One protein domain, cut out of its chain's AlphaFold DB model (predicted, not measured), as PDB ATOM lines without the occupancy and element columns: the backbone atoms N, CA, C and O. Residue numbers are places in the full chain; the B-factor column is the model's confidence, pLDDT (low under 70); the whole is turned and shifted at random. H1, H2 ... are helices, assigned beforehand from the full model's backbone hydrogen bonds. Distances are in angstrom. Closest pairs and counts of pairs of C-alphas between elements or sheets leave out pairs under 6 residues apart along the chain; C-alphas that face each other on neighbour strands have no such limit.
ATOM      1  N   GLN A 176      -8.319  14.961 -15.985       78.81
ATOM      2  CA  GLN A 176      -9.195  14.983 -17.155       78.81
ATOM      3  C   GLN A 176      -8.861  13.852 -18.141       78.81
ATOM      4  O   GLN A 176      -9.767  13.259 -18.732       78.81
ATOM      5  N   ALA A 177      -7.579  13.518 -18.301       75.19
ATOM      6  CA  ALA A 177      -7.139  12.372 -19.088       75.19
ATOM      7  C   ALA A 177      -7.601  11.040 -18.467       75.19
ATOM      8  O   ALA A 177      -8.090  10.169 -19.188       75.19
ATOM      9  N   LEU A 178      -7.545  10.909 -17.137       78.31
ATOM     10  CA  LEU A 178      -8.050   9.737 -16.417       78.31
ATOM     11  C   LEU A 178      -9.571   9.583 -16.546       78.31
ATOM     12  O   LEU A 178     -10.044   8.478 -16.804       78.31
ATOM     13  N   PHE A 179     -10.345  10.668 -16.439       81.12
ATOM     14  CA  PHE A 179     -11.795  10.622 -16.664       81.12
ATOM     15  C   PHE A 179     -12.131  10.201 -18.093       81.12
ATOM     16  O   PHE A 179     -12.920   9.281 -18.289       81.12
ATOM     17  N   LYS A 180     -11.453  10.780 -19.091       78.31
ATOM     18  CA  LYS A 180     -11.618  10.370 -20.492       78.31
ATOM     19  C   LYS A 180     -11.255   8.898 -20.700       78.31
ATOM     20  O   LYS A 180     -11.956   8.205 -21.428       78.31
ATOM     21  N   SER A 181     -10.196   8.400 -20.058       74.56
ATOM     22  CA  SER A 181      -9.824   6.981 -20.119       74.56
ATOM     23  C   SER A 181     -10.880   6.079 -19.476       74.56
ATOM     24  O   SER A 181     -11.207   5.027 -20.024       74.56
ATOM     25  N   ARG A 182     -11.429   6.485 -18.327       81.44
ATOM     26  CA  ARG A 182     -12.499   5.761 -17.636       81.44
ATOM     27  C   ARG A 182     -13.756   5.681 -18.498       81.44
ATOM     28  O   ARG A 182     -14.319   4.599 -18.626       81.44
ATOM     29  N   ASP A 183     -14.180   6.796 -19.082       79.25
ATOM     30  CA  ASP A 183     -15.393   6.845 -19.901       79.25
ATOM     31  C   ASP A 183     -15.245   5.962 -21.145       79.25
ATOM     32  O   ASP A 183     -16.143   5.189 -21.467       79.25
ATOM     33  N   ARG A 184     -14.069   5.978 -21.785       77.31
ATOM     34  CA  ARG A 184     -13.761   5.087 -22.914       77.31
ATOM     35  C   ARG A 184     -13.812   3.612 -22.522       77.31
ATOM     36  O   ARG A 184     -14.418   2.820 -23.236       77.31
ATOM     37  N   MET A 185     -13.242   3.248 -21.376       79.88
ATOM     38  CA  MET A 185     -13.298   1.875 -20.867       79.88
ATOM     39  C   MET A 185     -14.727   1.455 -20.505       79.88
ATOM     40  O   MET A 185     -15.131   0.336 -20.799       79.88
ATOM     41  N   ALA A 186     -15.521   2.349 -19.913       82.06
ATOM     42  CA  ALA A 186     -16.926   2.090 -19.617       82.06
ATOM     43  C   ALA A 186     -17.746   1.869 -20.902       82.06
ATOM     44  O   ALA A 186     -18.560   0.946 -20.956       82.06
ATOM     45  N   CYS A 187     -17.489   2.652 -21.955       81.19
ATOM     46  CA  CYS A 187     -18.081   2.436 -23.275       81.19
ATOM     47  C   CYS A 187     -17.638   1.099 -23.887       81.19
ATOM     48  O   CYS A 187     -18.488   0.355 -24.371       81.19
ATOM     49  N   ALA A 188     -16.348   0.757 -23.810       80.12
ATOM     50  CA  ALA A 188     -15.814  -0.509 -24.317       80.12
ATOM     51  C   ALA A 188     -16.437  -1.725 -23.607       80.12
ATOM     52  O   ALA A 188     -16.861  -2.677 -24.257       80.12
ATOM     53  N   LEU A 189     -16.568  -1.673 -22.277       82.25
ATOM     54  CA  LEU A 189     -17.202  -2.734 -21.489       82.25
ATOM     55  C   LEU A 189     -18.698  -2.863 -21.781       82.25
ATOM     56  O   LEU A 189     -19.205  -3.980 -21.852       82.25
ATOM     57  N   THR A 190     -19.400  -1.745 -21.973       85.88
ATOM     58  CA  THR A 190     -20.813  -1.774 -22.374       85.88
ATOM     59  C   THR A 190     -20.968  -2.419 -23.752       85.88
ATOM     60  O   THR A 190     -21.765  -3.339 -23.904       85.88
ATOM     61  N   GLY A 191     -20.134  -2.029 -24.724       82.81
ATOM     62  CA  GLY A 191     -20.132  -2.632 -26.059       82.81
ATOM     63  C   GLY A 191     -19.806  -4.129 -26.045       82.81
ATOM     64  O   GLY A 191     -20.447  -4.909 -26.745       82.81
ATOM     65  N   LEU A 192     -18.865  -4.557 -25.195       85.12
ATOM     66  CA  LEU A 192     -18.556  -5.975 -25.004       85.12
ATOM     67  C   LEU A 192     -19.731  -6.736 -24.376       85.12
ATOM     68  O   LEU A 192     -20.019  -7.861 -24.776       85.12
ATOM     69  N   ASN A 193     -20.414  -6.143 -23.400       86.81
ATOM     70  CA  ASN A 193     -21.585  -6.757 -22.784       86.81
ATOM     71  C   ASN A 193     -22.712  -6.969 -23.807       86.81
ATOM     72  O   ASN A 193     -23.284  -8.057 -23.871       86.81
ATOM     73  N   ASP A 194     -22.975  -5.968 -24.647       86.19
ATOM     74  CA  ASP A 194     -23.977  -6.061 -25.711       86.19
ATOM     75  C   ASP A 194     -23.587  -7.130 -26.744       86.19
ATOM     76  O   ASP A 194     -24.418  -7.947 -27.152       86.19
ATOM     77  N   PHE A 195     -22.301  -7.200 -27.100       87.25
ATOM     78  CA  PHE A 195     -21.762  -8.244 -27.969       87.25
ATOM     79  C   PHE A 195     -21.906  -9.649 -27.374       87.25
ATOM     80  O   PHE A 195     -22.338 -10.570 -28.068       87.25
ATOM     81  N   LEU A 196     -21.591  -9.839 -26.090       86.44
ATOM     82  CA  LEU A 196     -21.755 -11.125 -25.409       86.44
ATOM     83  C   LEU A 196     -23.225 -11.533 -25.328       86.44
ATOM     84  O   LEU A 196     -23.557 -12.708 -25.488       86.44
ATOM     85  N   GLN A 197     -24.123 -10.574 -25.112       88.06
ATOM     86  CA  GLN A 197     -25.554 -10.832 -25.119       88.06
ATOM     87  C   GLN A 197     -26.038 -11.249 -26.515       88.06
ATOM     88  O   GLN A 197     -26.783 -12.224 -26.624       88.06
ATOM     89  N   ALA A 198     -25.571 -10.582 -27.575       84.00
ATOM     90  CA  ALA A 198     -25.855 -10.958 -28.960       84.00
ATOM     91  C   ALA A 198     -25.268 -12.336 -29.322       84.00
ATOM     92  O   ALA A 198     -25.938 -13.151 -29.952       84.00
ATOM     93  N   SER A 199     -24.055 -12.627 -28.855       84.69
ATOM     94  CA  SER A 199     -23.366 -13.912 -29.030       84.69
ATOM     95  C   SER A 199     -24.120 -15.055 -28.358       84.69
ATOM     96  O   SER A 199     -24.370 -16.092 -28.970       84.69
ATOM     97  N   ASN A 200     -24.557 -14.856 -27.113       87.69
ATOM     98  CA  ASN A 200     -25.385 -15.826 -26.408       87.69
ATOM     99  C   ASN A 200     -26.733 -16.008 -27.106       87.69
ATOM    100  O   ASN A 200     -27.164 -17.141 -27.303       87.69
ATOM    101  N   ALA A 201     -27.385 -14.917 -27.519       85.81
ATOM    102  CA  ALA A 201     -28.640 -14.986 -28.258       85.81
ATOM    103  C   ALA A 201     -28.485 -15.809 -29.544       85.81
ATOM    104  O   ALA A 201     -29.309 -16.694 -29.775       85.81
ATOM    105  N   PHE A 202     -27.413 -15.591 -30.311       84.12
ATOM    106  CA  PHE A 202     -27.056 -16.377 -31.495       84.12
ATOM    107  C   PHE A 202     -26.873 -17.860 -31.159       84.12
ATOM    108  O   PHE A 202     -27.495 -18.709 -31.790       84.12
ATOM    109  N   LEU A 203     -26.098 -18.199 -30.123       82.50
ATOM    110  CA  LEU A 203     -25.906 -19.598 -29.727       82.50
ATOM    111  C   LEU A 203     -27.229 -20.268 -29.325       82.50
ATOM    112  O   LEU A 203     -27.509 -21.390 -29.744       82.50
ATOM    113  N   TYR A 204     -28.079 -19.586 -28.555       84.00
ATOM    114  CA  TYR A 204     -29.381 -20.128 -28.168       84.00
ATOM    115  C   TYR A 204     -30.319 -20.281 -29.370       84.00
ATOM    116  O   TYR A 204     -30.936 -21.331 -29.541       84.00
ATOM    117  N   THR A 205     -30.415 -19.280 -30.244       82.19
ATOM    118  CA  THR A 205     -31.285 -19.376 -31.429       82.19
ATOM    119  C   THR A 205     -30.799 -20.415 -32.433       82.19
ATOM    120  O   THR A 205     -31.615 -21.188 -32.934       82.19
ATOM    121  N   LYS A 206     -29.489 -20.524 -32.656       79.69
ATOM    122  CA  LYS A 206     -28.925 -21.505 -33.586       79.69
ATOM    123  C   LYS A 206     -28.975 -22.928 -33.041       79.69
ATOM    124  O   LYS A 206     -29.486 -23.819 -33.706       79.69
ATOM    125  N   TYR A 207     -28.496 -23.152 -31.816       78.75
ATOM    126  CA  TYR A 207     -28.294 -24.509 -31.289       78.75
ATOM    127  C   TYR A 207     -29.459 -25.055 -30.471       78.75
ATOM    128  O   TYR A 207     -29.632 -26.269 -30.410       78.75
ATOM    129  N   VAL A 208     -30.257 -24.194 -29.835       81.81
ATOM    130  CA  VAL A 208     -31.437 -24.647 -29.079       81.81
ATOM    131  C   VAL A 208     -32.689 -24.601 -29.944       81.81
ATOM    132  O   VAL A 208     -33.521 -25.502 -29.849       81.81
ATOM    133  N   HIS A 209     -32.822 -23.590 -30.806       76.75
ATOM    134  CA  HIS A 209     -34.014 -23.420 -31.640       76.75
ATOM    135  C   HIS A 209     -33.846 -23.888 -33.093       76.75
ATOM    136  O   HIS A 209     -34.854 -24.017 -33.783       76.75
ATOM    137  N   GLY A 210     -32.624 -24.200 -33.545       75.06
ATOM    138  CA  GLY A 210     -32.371 -24.693 -34.904       75.06
ATOM    139  C   GLY A 210     -32.671 -23.659 -35.993       75.06
ATOM    140  O   GLY A 210     -32.939 -24.036 -37.129       75.06
ATOM    141  N   CYS A 211     -32.693 -22.373 -35.637       72.12
ATOM    142  CA  CYS A 211     -32.994 -21.290 -36.562       72.12
ATOM    143  C   CYS A 211     -31.707 -20.725 -37.165       72.12
ATOM    144  O   CYS A 211     -30.750 -20.437 -36.439       72.12
ATOM    145  N   ASP A 212     -31.724 -20.471 -38.471       70.38
ATOM    146  CA  ASP A 212     -30.653 -19.736 -39.133       70.38
ATOM    147  C   ASP A 212     -30.636 -18.292 -38.631       70.38
ATOM    148  O   ASP A 212     -31.585 -17.523 -38.798       70.38
ATOM    149  N   CYS A 213     -29.544 -17.926 -37.973       71.25
ATOM    150  CA  CYS A 213     -29.292 -16.588 -37.469       71.25
ATOM    151  C   CYS A 213     -27.911 -16.130 -37.935       71.25
ATOM    152  O   CYS A 213     -27.035 -16.946 -38.218       71.25
ATOM    153  N   GLN A 214     -27.749 -14.815 -38.068       73.56
ATOM    154  CA  GLN A 214     -26.501 -14.204 -38.516       73.56
ATOM    155  C   GLN A 214     -25.537 -14.059 -37.341       73.56
ATOM    156  O   GLN A 214     -25.960 -13.703 -36.236       73.56
ATOM    157  N   VAL A 215     -24.252 -14.308 -37.594       75.19
ATOM    158  CA  VAL A 215     -23.185 -14.052 -36.622       75.19
ATOM    159  C   VAL A 215     -23.206 -12.558 -36.254       75.19
ATOM    160  O   VAL A 215     -23.240 -11.714 -37.155       75.19
ATOM    161  N   PRO A 216     -23.223 -12.204 -34.955       76.75
ATOM    162  CA  PRO A 216     -23.084 -10.827 -34.494       76.75
ATOM    163  C   PRO A 216     -21.841 -10.161 -35.091       76.75
ATOM    164  O   PRO A 216     -20.822 -10.815 -35.290       76.75
ATOM    165  N   GLN A 217     -21.919  -8.861 -35.380       74.12
ATOM    166  CA  GLN A 217     -20.776  -8.134 -35.932       74.12
ATOM    167  C   GLN A 217     -19.662  -7.953 -34.887       74.12
ATOM    168  O   GLN A 217     -19.964  -7.729 -33.709       74.12
ATOM    169  N   PRO A 218     -18.388  -7.979 -35.316       69.94
ATOM    170  CA  PRO A 218     -17.262  -7.767 -34.424       69.94
ATOM    171  C   PRO A 218     -17.253  -6.343 -33.881       69.94
ATOM    172  O   PRO A 218     -17.331  -5.366 -34.628       69.94
ATOM    173  N   VAL A 219     -17.139  -6.235 -32.558       74.12
ATOM    174  CA  VAL A 219     -16.930  -4.957 -31.879       74.12
ATOM    175  C   VAL A 219     -15.439  -4.643 -31.895       74.12
ATOM    176  O   VAL A 219     -14.623  -5.445 -31.439       74.12
ATOM    177  N   ASP A 220     -15.086  -3.477 -32.430       72.00
ATOM    178  CA  ASP A 220     -13.717  -2.967 -32.425       72.00
ATOM    179  C   ASP A 220     -13.474  -2.140 -31.155       72.00
ATOM    180  O   ASP A 220     -13.821  -0.961 -31.060       72.00
ATOM    181  N   LEU A 221     -12.890  -2.782 -30.144       68.19
ATOM    182  CA  LEU A 221     -12.515  -2.170 -28.871       68.19
ATOM    183  C   LEU A 221     -11.221  -1.340 -29.007       68.19
ATOM    184  O   LEU A 221     -10.956  -0.474 -28.168       68.19
ATOM    185  N   SER A 222     -10.437  -1.539 -30.075       63.22
ATOM    186  CA  SER A 222      -9.111  -0.927 -30.254       63.22
ATOM    187  C   SER A 222      -9.153   0.567 -30.614       63.22
ATOM    188  O   SER A 222      -8.263   1.327 -30.224       63.22
ATOM    189  N   GLN A 223     -10.235   1.044 -31.243       60.84
ATOM    190  CA  GLN A 223     -10.419   2.467 -31.579       60.84
ATOM    191  C   GLN A 223     -10.521   3.385 -30.351       60.84
ATOM    192  O   GLN A 223     -10.327   4.599 -30.448       60.84
ATOM    193  N   SER A 224     -10.792   2.823 -29.172       53.94
ATOM    194  CA  SER A 224     -11.002   3.589 -27.941       53.94
ATOM    195  C   SER A 224      -9.725   3.851 -27.123       53.94
ATOM    196  O   SER A 224      -9.768   4.614 -26.157       53.94
ATOM    197  N   VAL A 225      -8.561   3.320 -27.517       54.22
ATOM    198  CA  VAL A 225      -7.323   3.401 -26.710       54.22
ATOM    199  C   VAL A 225      -6.148   3.956 -27.508       54.22
ATOM    200  O   VAL A 225      -5.037   3.443 -27.494       54.22
ATOM    201  N   SER A 226      -6.356   5.069 -28.200       51.53
ATOM    202  CA  SER A 226      -5.217   5.891 -28.603       51.53
ATOM    203  C   SER A 226      -4.857   6.816 -27.435       51.53
ATOM    204  O   SER A 226      -5.683   7.647 -27.037       51.53
ATOM    205  N   THR A 227      -3.618   6.725 -26.934       48.59
ATOM    206  CA  THR A 227      -2.788   7.818 -26.351       48.59
ATOM    207  C   THR A 227      -2.290   7.698 -24.896       48.59
ATOM    208  O   THR A 227      -1.541   8.580 -24.499       48.59
ATOM    209  N   ILE A 228      -2.569   6.673 -24.074       47.97
ATOM    210  CA  ILE A 228      -1.960   6.649 -22.716       47.97
ATOM    211  C   ILE A 228      -1.383   5.277 -22.368       47.97
ATOM    212  O   ILE A 228      -2.111   4.320 -22.125       47.97
ATOM    213  N   GLN A 229      -0.047   5.224 -22.350       51.12
ATOM    214  CA  GLN A 229       0.761   4.133 -21.816       51.12
ATOM    215  C   GLN A 229       0.502   3.994 -20.320       51.12
ATOM    216  O   GLN A 229       1.086   4.706 -19.506       51.12
ATOM    217  N   THR A 230      -0.393   3.094 -19.955       48.28
ATOM    218  CA  THR A 230      -0.296   2.271 -18.745       48.28
ATOM    219  C   THR A 230      -1.347   1.168 -18.856       48.28
ATOM    220  O   THR A 230      -2.304   1.305 -19.615       48.28
ATOM    221  N   ASP A 231      -1.106   0.064 -18.156       53.19
ATOM    222  CA  ASP A 231      -1.865  -1.170 -17.877       53.19
ATOM    223  C   ASP A 231      -3.253  -1.455 -18.518       53.19
ATOM    224  O   ASP A 231      -3.450  -2.580 -18.981       53.19
ATOM    225  N   PRO A 232      -4.254  -0.550 -18.593       58.75
ATOM    226  CA  PRO A 232      -5.516  -0.827 -19.293       58.75
ATOM    227  C   PRO A 232      -5.405  -1.172 -20.786       58.75
ATOM    228  O   PRO A 232      -6.294  -1.853 -21.301       58.75
ATOM    229  N   SER A 233      -4.350  -0.742 -21.483       63.22
ATOM    230  CA  SER A 233      -4.189  -1.036 -22.917       63.22
ATOM    231  C   SER A 233      -4.047  -2.538 -23.188       63.22
ATOM    232  O   SER A 233      -4.695  -3.058 -24.096       63.22
ATOM    233  N   ASP A 234      -3.285  -3.246 -22.354       68.62
ATOM    234  CA  ASP A 234      -3.040  -4.683 -22.511       68.62
ATOM    235  C   ASP A 234      -4.315  -5.490 -22.246       68.62
ATOM    236  O   ASP A 234      -4.619  -6.456 -22.946       68.62
ATOM    237  N   THR A 235      -5.122  -5.058 -21.271       72.62
ATOM    238  CA  THR A 235      -6.406  -5.712 -20.972       72.62
ATOM    239  C   THR A 235      -7.417  -5.549 -22.102       72.62
ATOM    240  O   THR A 235      -8.129  -6.497 -22.421       72.62
ATOM    241  N   ILE A 236      -7.465  -4.379 -22.745       75.31
ATOM    242  CA  ILE A 236      -8.375  -4.125 -23.869       75.31
ATOM    243  C   ILE A 236      -7.907  -4.881 -25.115       75.31
ATOM    244  O   ILE A 236      -8.737  -5.444 -25.826       75.31
ATOM    245  N   GLN A 237      -6.595  -4.967 -25.343       79.25
ATOM    246  CA  GLN A 237      -6.033  -5.776 -26.420       79.25
ATOM    247  C   GLN A 237      -6.356  -7.264 -26.233       79.25
ATOM    248  O   GLN A 237      -6.837  -7.903 -27.163       79.25
ATOM    249  N   HIS A 238      -6.193  -7.793 -25.020       81.12
ATOM    250  CA  HIS A 238      -6.545  -9.179 -24.725       81.12
ATOM    251  C   HIS A 238      -8.053  -9.449 -24.877       81.12
ATOM    252  O   HIS A 238      -8.462 -10.493 -25.380       81.12
ATOM    253  N   LEU A 239      -8.905  -8.492 -24.490       80.25
ATOM    254  CA  LEU A 239     -10.347  -8.584 -24.732       80.25
ATOM    255  C   LEU A 239     -10.683  -8.565 -26.228       80.25
ATOM    256  O   LEU A 239     -11.586  -9.283 -26.648       80.25
ATOM    257  N   GLN A 240      -9.951  -7.797 -27.038       83.69
ATOM    258  CA  GLN A 240     -10.118  -7.808 -28.491       83.69
ATOM    259  C   GLN A 240      -9.713  -9.156 -29.100       83.69
ATOM    260  O   GLN A 240     -10.416  -9.659 -29.973       83.69
ATOM    261  N   GLU A 241      -8.618  -9.758 -28.631       85.06
ATOM    262  CA  GLU A 241      -8.201 -11.106 -29.041       85.06
ATOM    263  C   GLU A 241      -9.295 -12.134 -28.731       85.06
ATOM    264  O   GLU A 241      -9.694 -12.877 -29.618       85.06
ATOM    265  N   LEU A 242      -9.880 -12.093 -27.530       84.62
ATOM    266  CA  LEU A 242     -11.000 -12.961 -27.146       84.62
ATOM    267  C   LEU A 242     -12.246 -12.770 -28.028       84.62
ATOM    268  O   LEU A 242     -12.928 -13.742 -28.354       84.62
ATOM    269  N   VAL A 243     -12.562 -11.529 -28.411       85.38
ATOM    270  CA  VAL A 243     -13.662 -11.244 -29.348       85.38
ATOM    271  C   VAL A 243     -13.359 -11.837 -30.724       85.38
ATOM    272  O   VAL A 243     -14.249 -12.427 -31.335       85.38
ATOM    273  N   ASN A 244     -12.121 -11.723 -31.205       86.12
ATOM    274  CA  ASN A 244     -11.708 -12.290 -32.488       86.12
ATOM    275  C   ASN A 244     -11.740 -13.826 -32.459       86.12
ATOM    276  O   ASN A 244     -12.344 -14.431 -33.341       86.12
ATOM    277  N   ASP A 245     -11.208 -14.444 -31.402       85.75
ATOM    278  CA  ASP A 245     -11.246 -15.894 -31.188       85.75
ATOM    279  C   ASP A 245     -12.686 -16.417 -31.197       85.75
ATOM    280  O   ASP A 245     -12.982 -17.458 -31.788       85.75
ATOM    281  N   TRP A 246     -13.617 -15.685 -30.574       87.31
ATOM    282  CA  TRP A 246     -15.031 -16.047 -30.609       87.31
ATOM    283  C   TRP A 246     -15.589 -16.044 -32.036       87.31
ATOM    284  O   TRP A 246     -16.300 -16.980 -32.405       87.31
ATOM    285  N   HIS A 247     -15.262 -15.038 -32.853       82.50
ATOM    286  CA  HIS A 247     -15.708 -14.989 -34.249       82.50
ATOM    287  C   HIS A 247     -15.085 -16.103 -35.083       82.50
ATOM    288  O   HIS A 247     -15.777 -16.702 -35.904       82.50
ATOM    289  N   ASP A 248     -13.813 -16.426 -34.857       85.06
ATOM    290  CA  ASP A 248     -13.151 -17.540 -35.531       85.06
ATOM    291  C   ASP A 248     -13.827 -18.868 -35.185       85.06
ATOM    292  O   ASP A 248     -14.128 -19.666 -36.075       85.06
ATOM    293  N   ILE A 249     -14.171 -19.077 -33.911       81.88
ATOM    294  CA  ILE A 249     -14.950 -20.240 -33.468       81.88
ATOM    295  C   ILE A 249     -16.347 -20.236 -34.102       81.88
ATOM    296  O   ILE A 249     -16.788 -21.272 -34.597       81.88
ATOM    297  N   ALA A 250     -17.045 -19.098 -34.130       79.81
ATOM    298  CA  ALA A 250     -18.374 -18.985 -34.733       79.81
ATOM    299  C   ALA A 250     -18.354 -19.296 -36.242       79.81
ATOM    300  O   ALA A 250     -19.211 -20.032 -36.731       79.81
ATOM    301  N   ASN A 251     -17.331 -18.823 -36.956       81.94
ATOM    302  CA  ASN A 251     -17.117 -19.097 -38.376       81.94
ATOM    303  C   ASN A 251     -16.750 -20.566 -38.635       81.94
ATOM    304  O   ASN A 251     -17.208 -21.159 -39.611       81.94
ATOM    305  N   LEU A 252     -15.938 -21.183 -37.768       80.75
ATOM    306  CA  LEU A 252     -15.630 -22.616 -37.844       80.75
ATOM    307  C   LEU A 252     -16.879 -23.468 -37.622       80.75
ATOM    308  O   LEU A 252     -17.092 -24.452 -38.328       80.75
ATOM    309  N   LEU A 253     -17.719 -23.073 -36.668       73.56
ATOM    310  CA  LEU A 253     -18.987 -23.732 -36.396       73.56
ATOM    311  C   LEU A 253     -19.971 -23.614 -37.566       73.56
ATOM    312  O   LEU A 253     -20.688 -24.570 -37.845       73.56
ATOM    313  N   GLU A 254     -19.976 -22.491 -38.287       72.62
ATOM    314  CA  GLU A 254     -20.742 -22.351 -39.531       72.62
ATOM    315  C   GLU A 254     -20.240 -23.231 -40.671       72.62
ATOM    316  O   GLU A 254     -21.033 -23.663 -41.497       72.62
ATOM    317  N   ARG A 255     -18.935 -23.502 -40.725       68.12
ATOM    318  CA  ARG A 255     -18.312 -24.278 -41.806       68.12
ATOM    319  C   ARG A 255     -18.367 -25.790 -41.610       68.12
ATOM    320  O   ARG A 255     -18.148 -26.526 -42.569       68.12
ATOM    321  N   HIS A 256     -18.545 -26.243 -40.372       58.94
ATOM    322  CA  HIS A 256     -18.557 -27.658 -39.997       58.94
ATOM    323  C   HIS A 256     -19.966 -28.255 -39.866       58.94
ATOM    324  O   HIS A 256     -20.086 -29.430 -39.507       58.94
ATOM    325  N   MET A 257     -21.006 -27.480 -40.185       51.72
ATOM    326  CA  MET A 257     -22.364 -27.969 -40.456       51.72
ATOM    327  C   MET A 257     -22.670 -27.875 -41.949       51.72
ATOM    328  O   MET A 257     -23.448 -28.735 -42.416       51.72
TER     329      MET A 257
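What this domain is: This is residues 176 to 257 of the 257 residues of the protein "LAFE_0C07734g1_1" of Lachancea fermentati (UniProt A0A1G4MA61). Two long helices, H1 and H2, lie side by side and run the same way, and the long link between them folds back along one side of the pair. Together they make a loose rod, with spans of 49 by 18 by 15 A and a radius of gyration of the C-alphas of 15.3 A. The printed part has 82 residues, with H1 then H2 along the chain and no named strand; the class is all helix.

How they stand to each other: Begin with H1, residues 176 to 208, the longest helix. H2, residues 232 to 255, is near H1: 20 pairs of C-alphas are within 10 A, and the closest are 8.3 A apart. In both helices every O i to N i+4 pair is within hydrogen-bond range.

Where its parts are: Find C-alpha 176 at (-9.195, 14.983, -17.155); from there H1 runs 47.0 A to C-alpha 208 at (-31.437, -24.647, -29.079). H2 runs 34.9 A from C-alpha 232 to C-alpha 255 at (-18.312, -24.278, -41.806).

The domain as a whole: The C-alphas of Gln 176 and Met 257, the two farthest apart, are 50.6 A apart. The printed part has no cut. Residues 209 to 231 form the long link. Look for pLDDT under 70 at residues 218, 221 to 234 and 255 to 257.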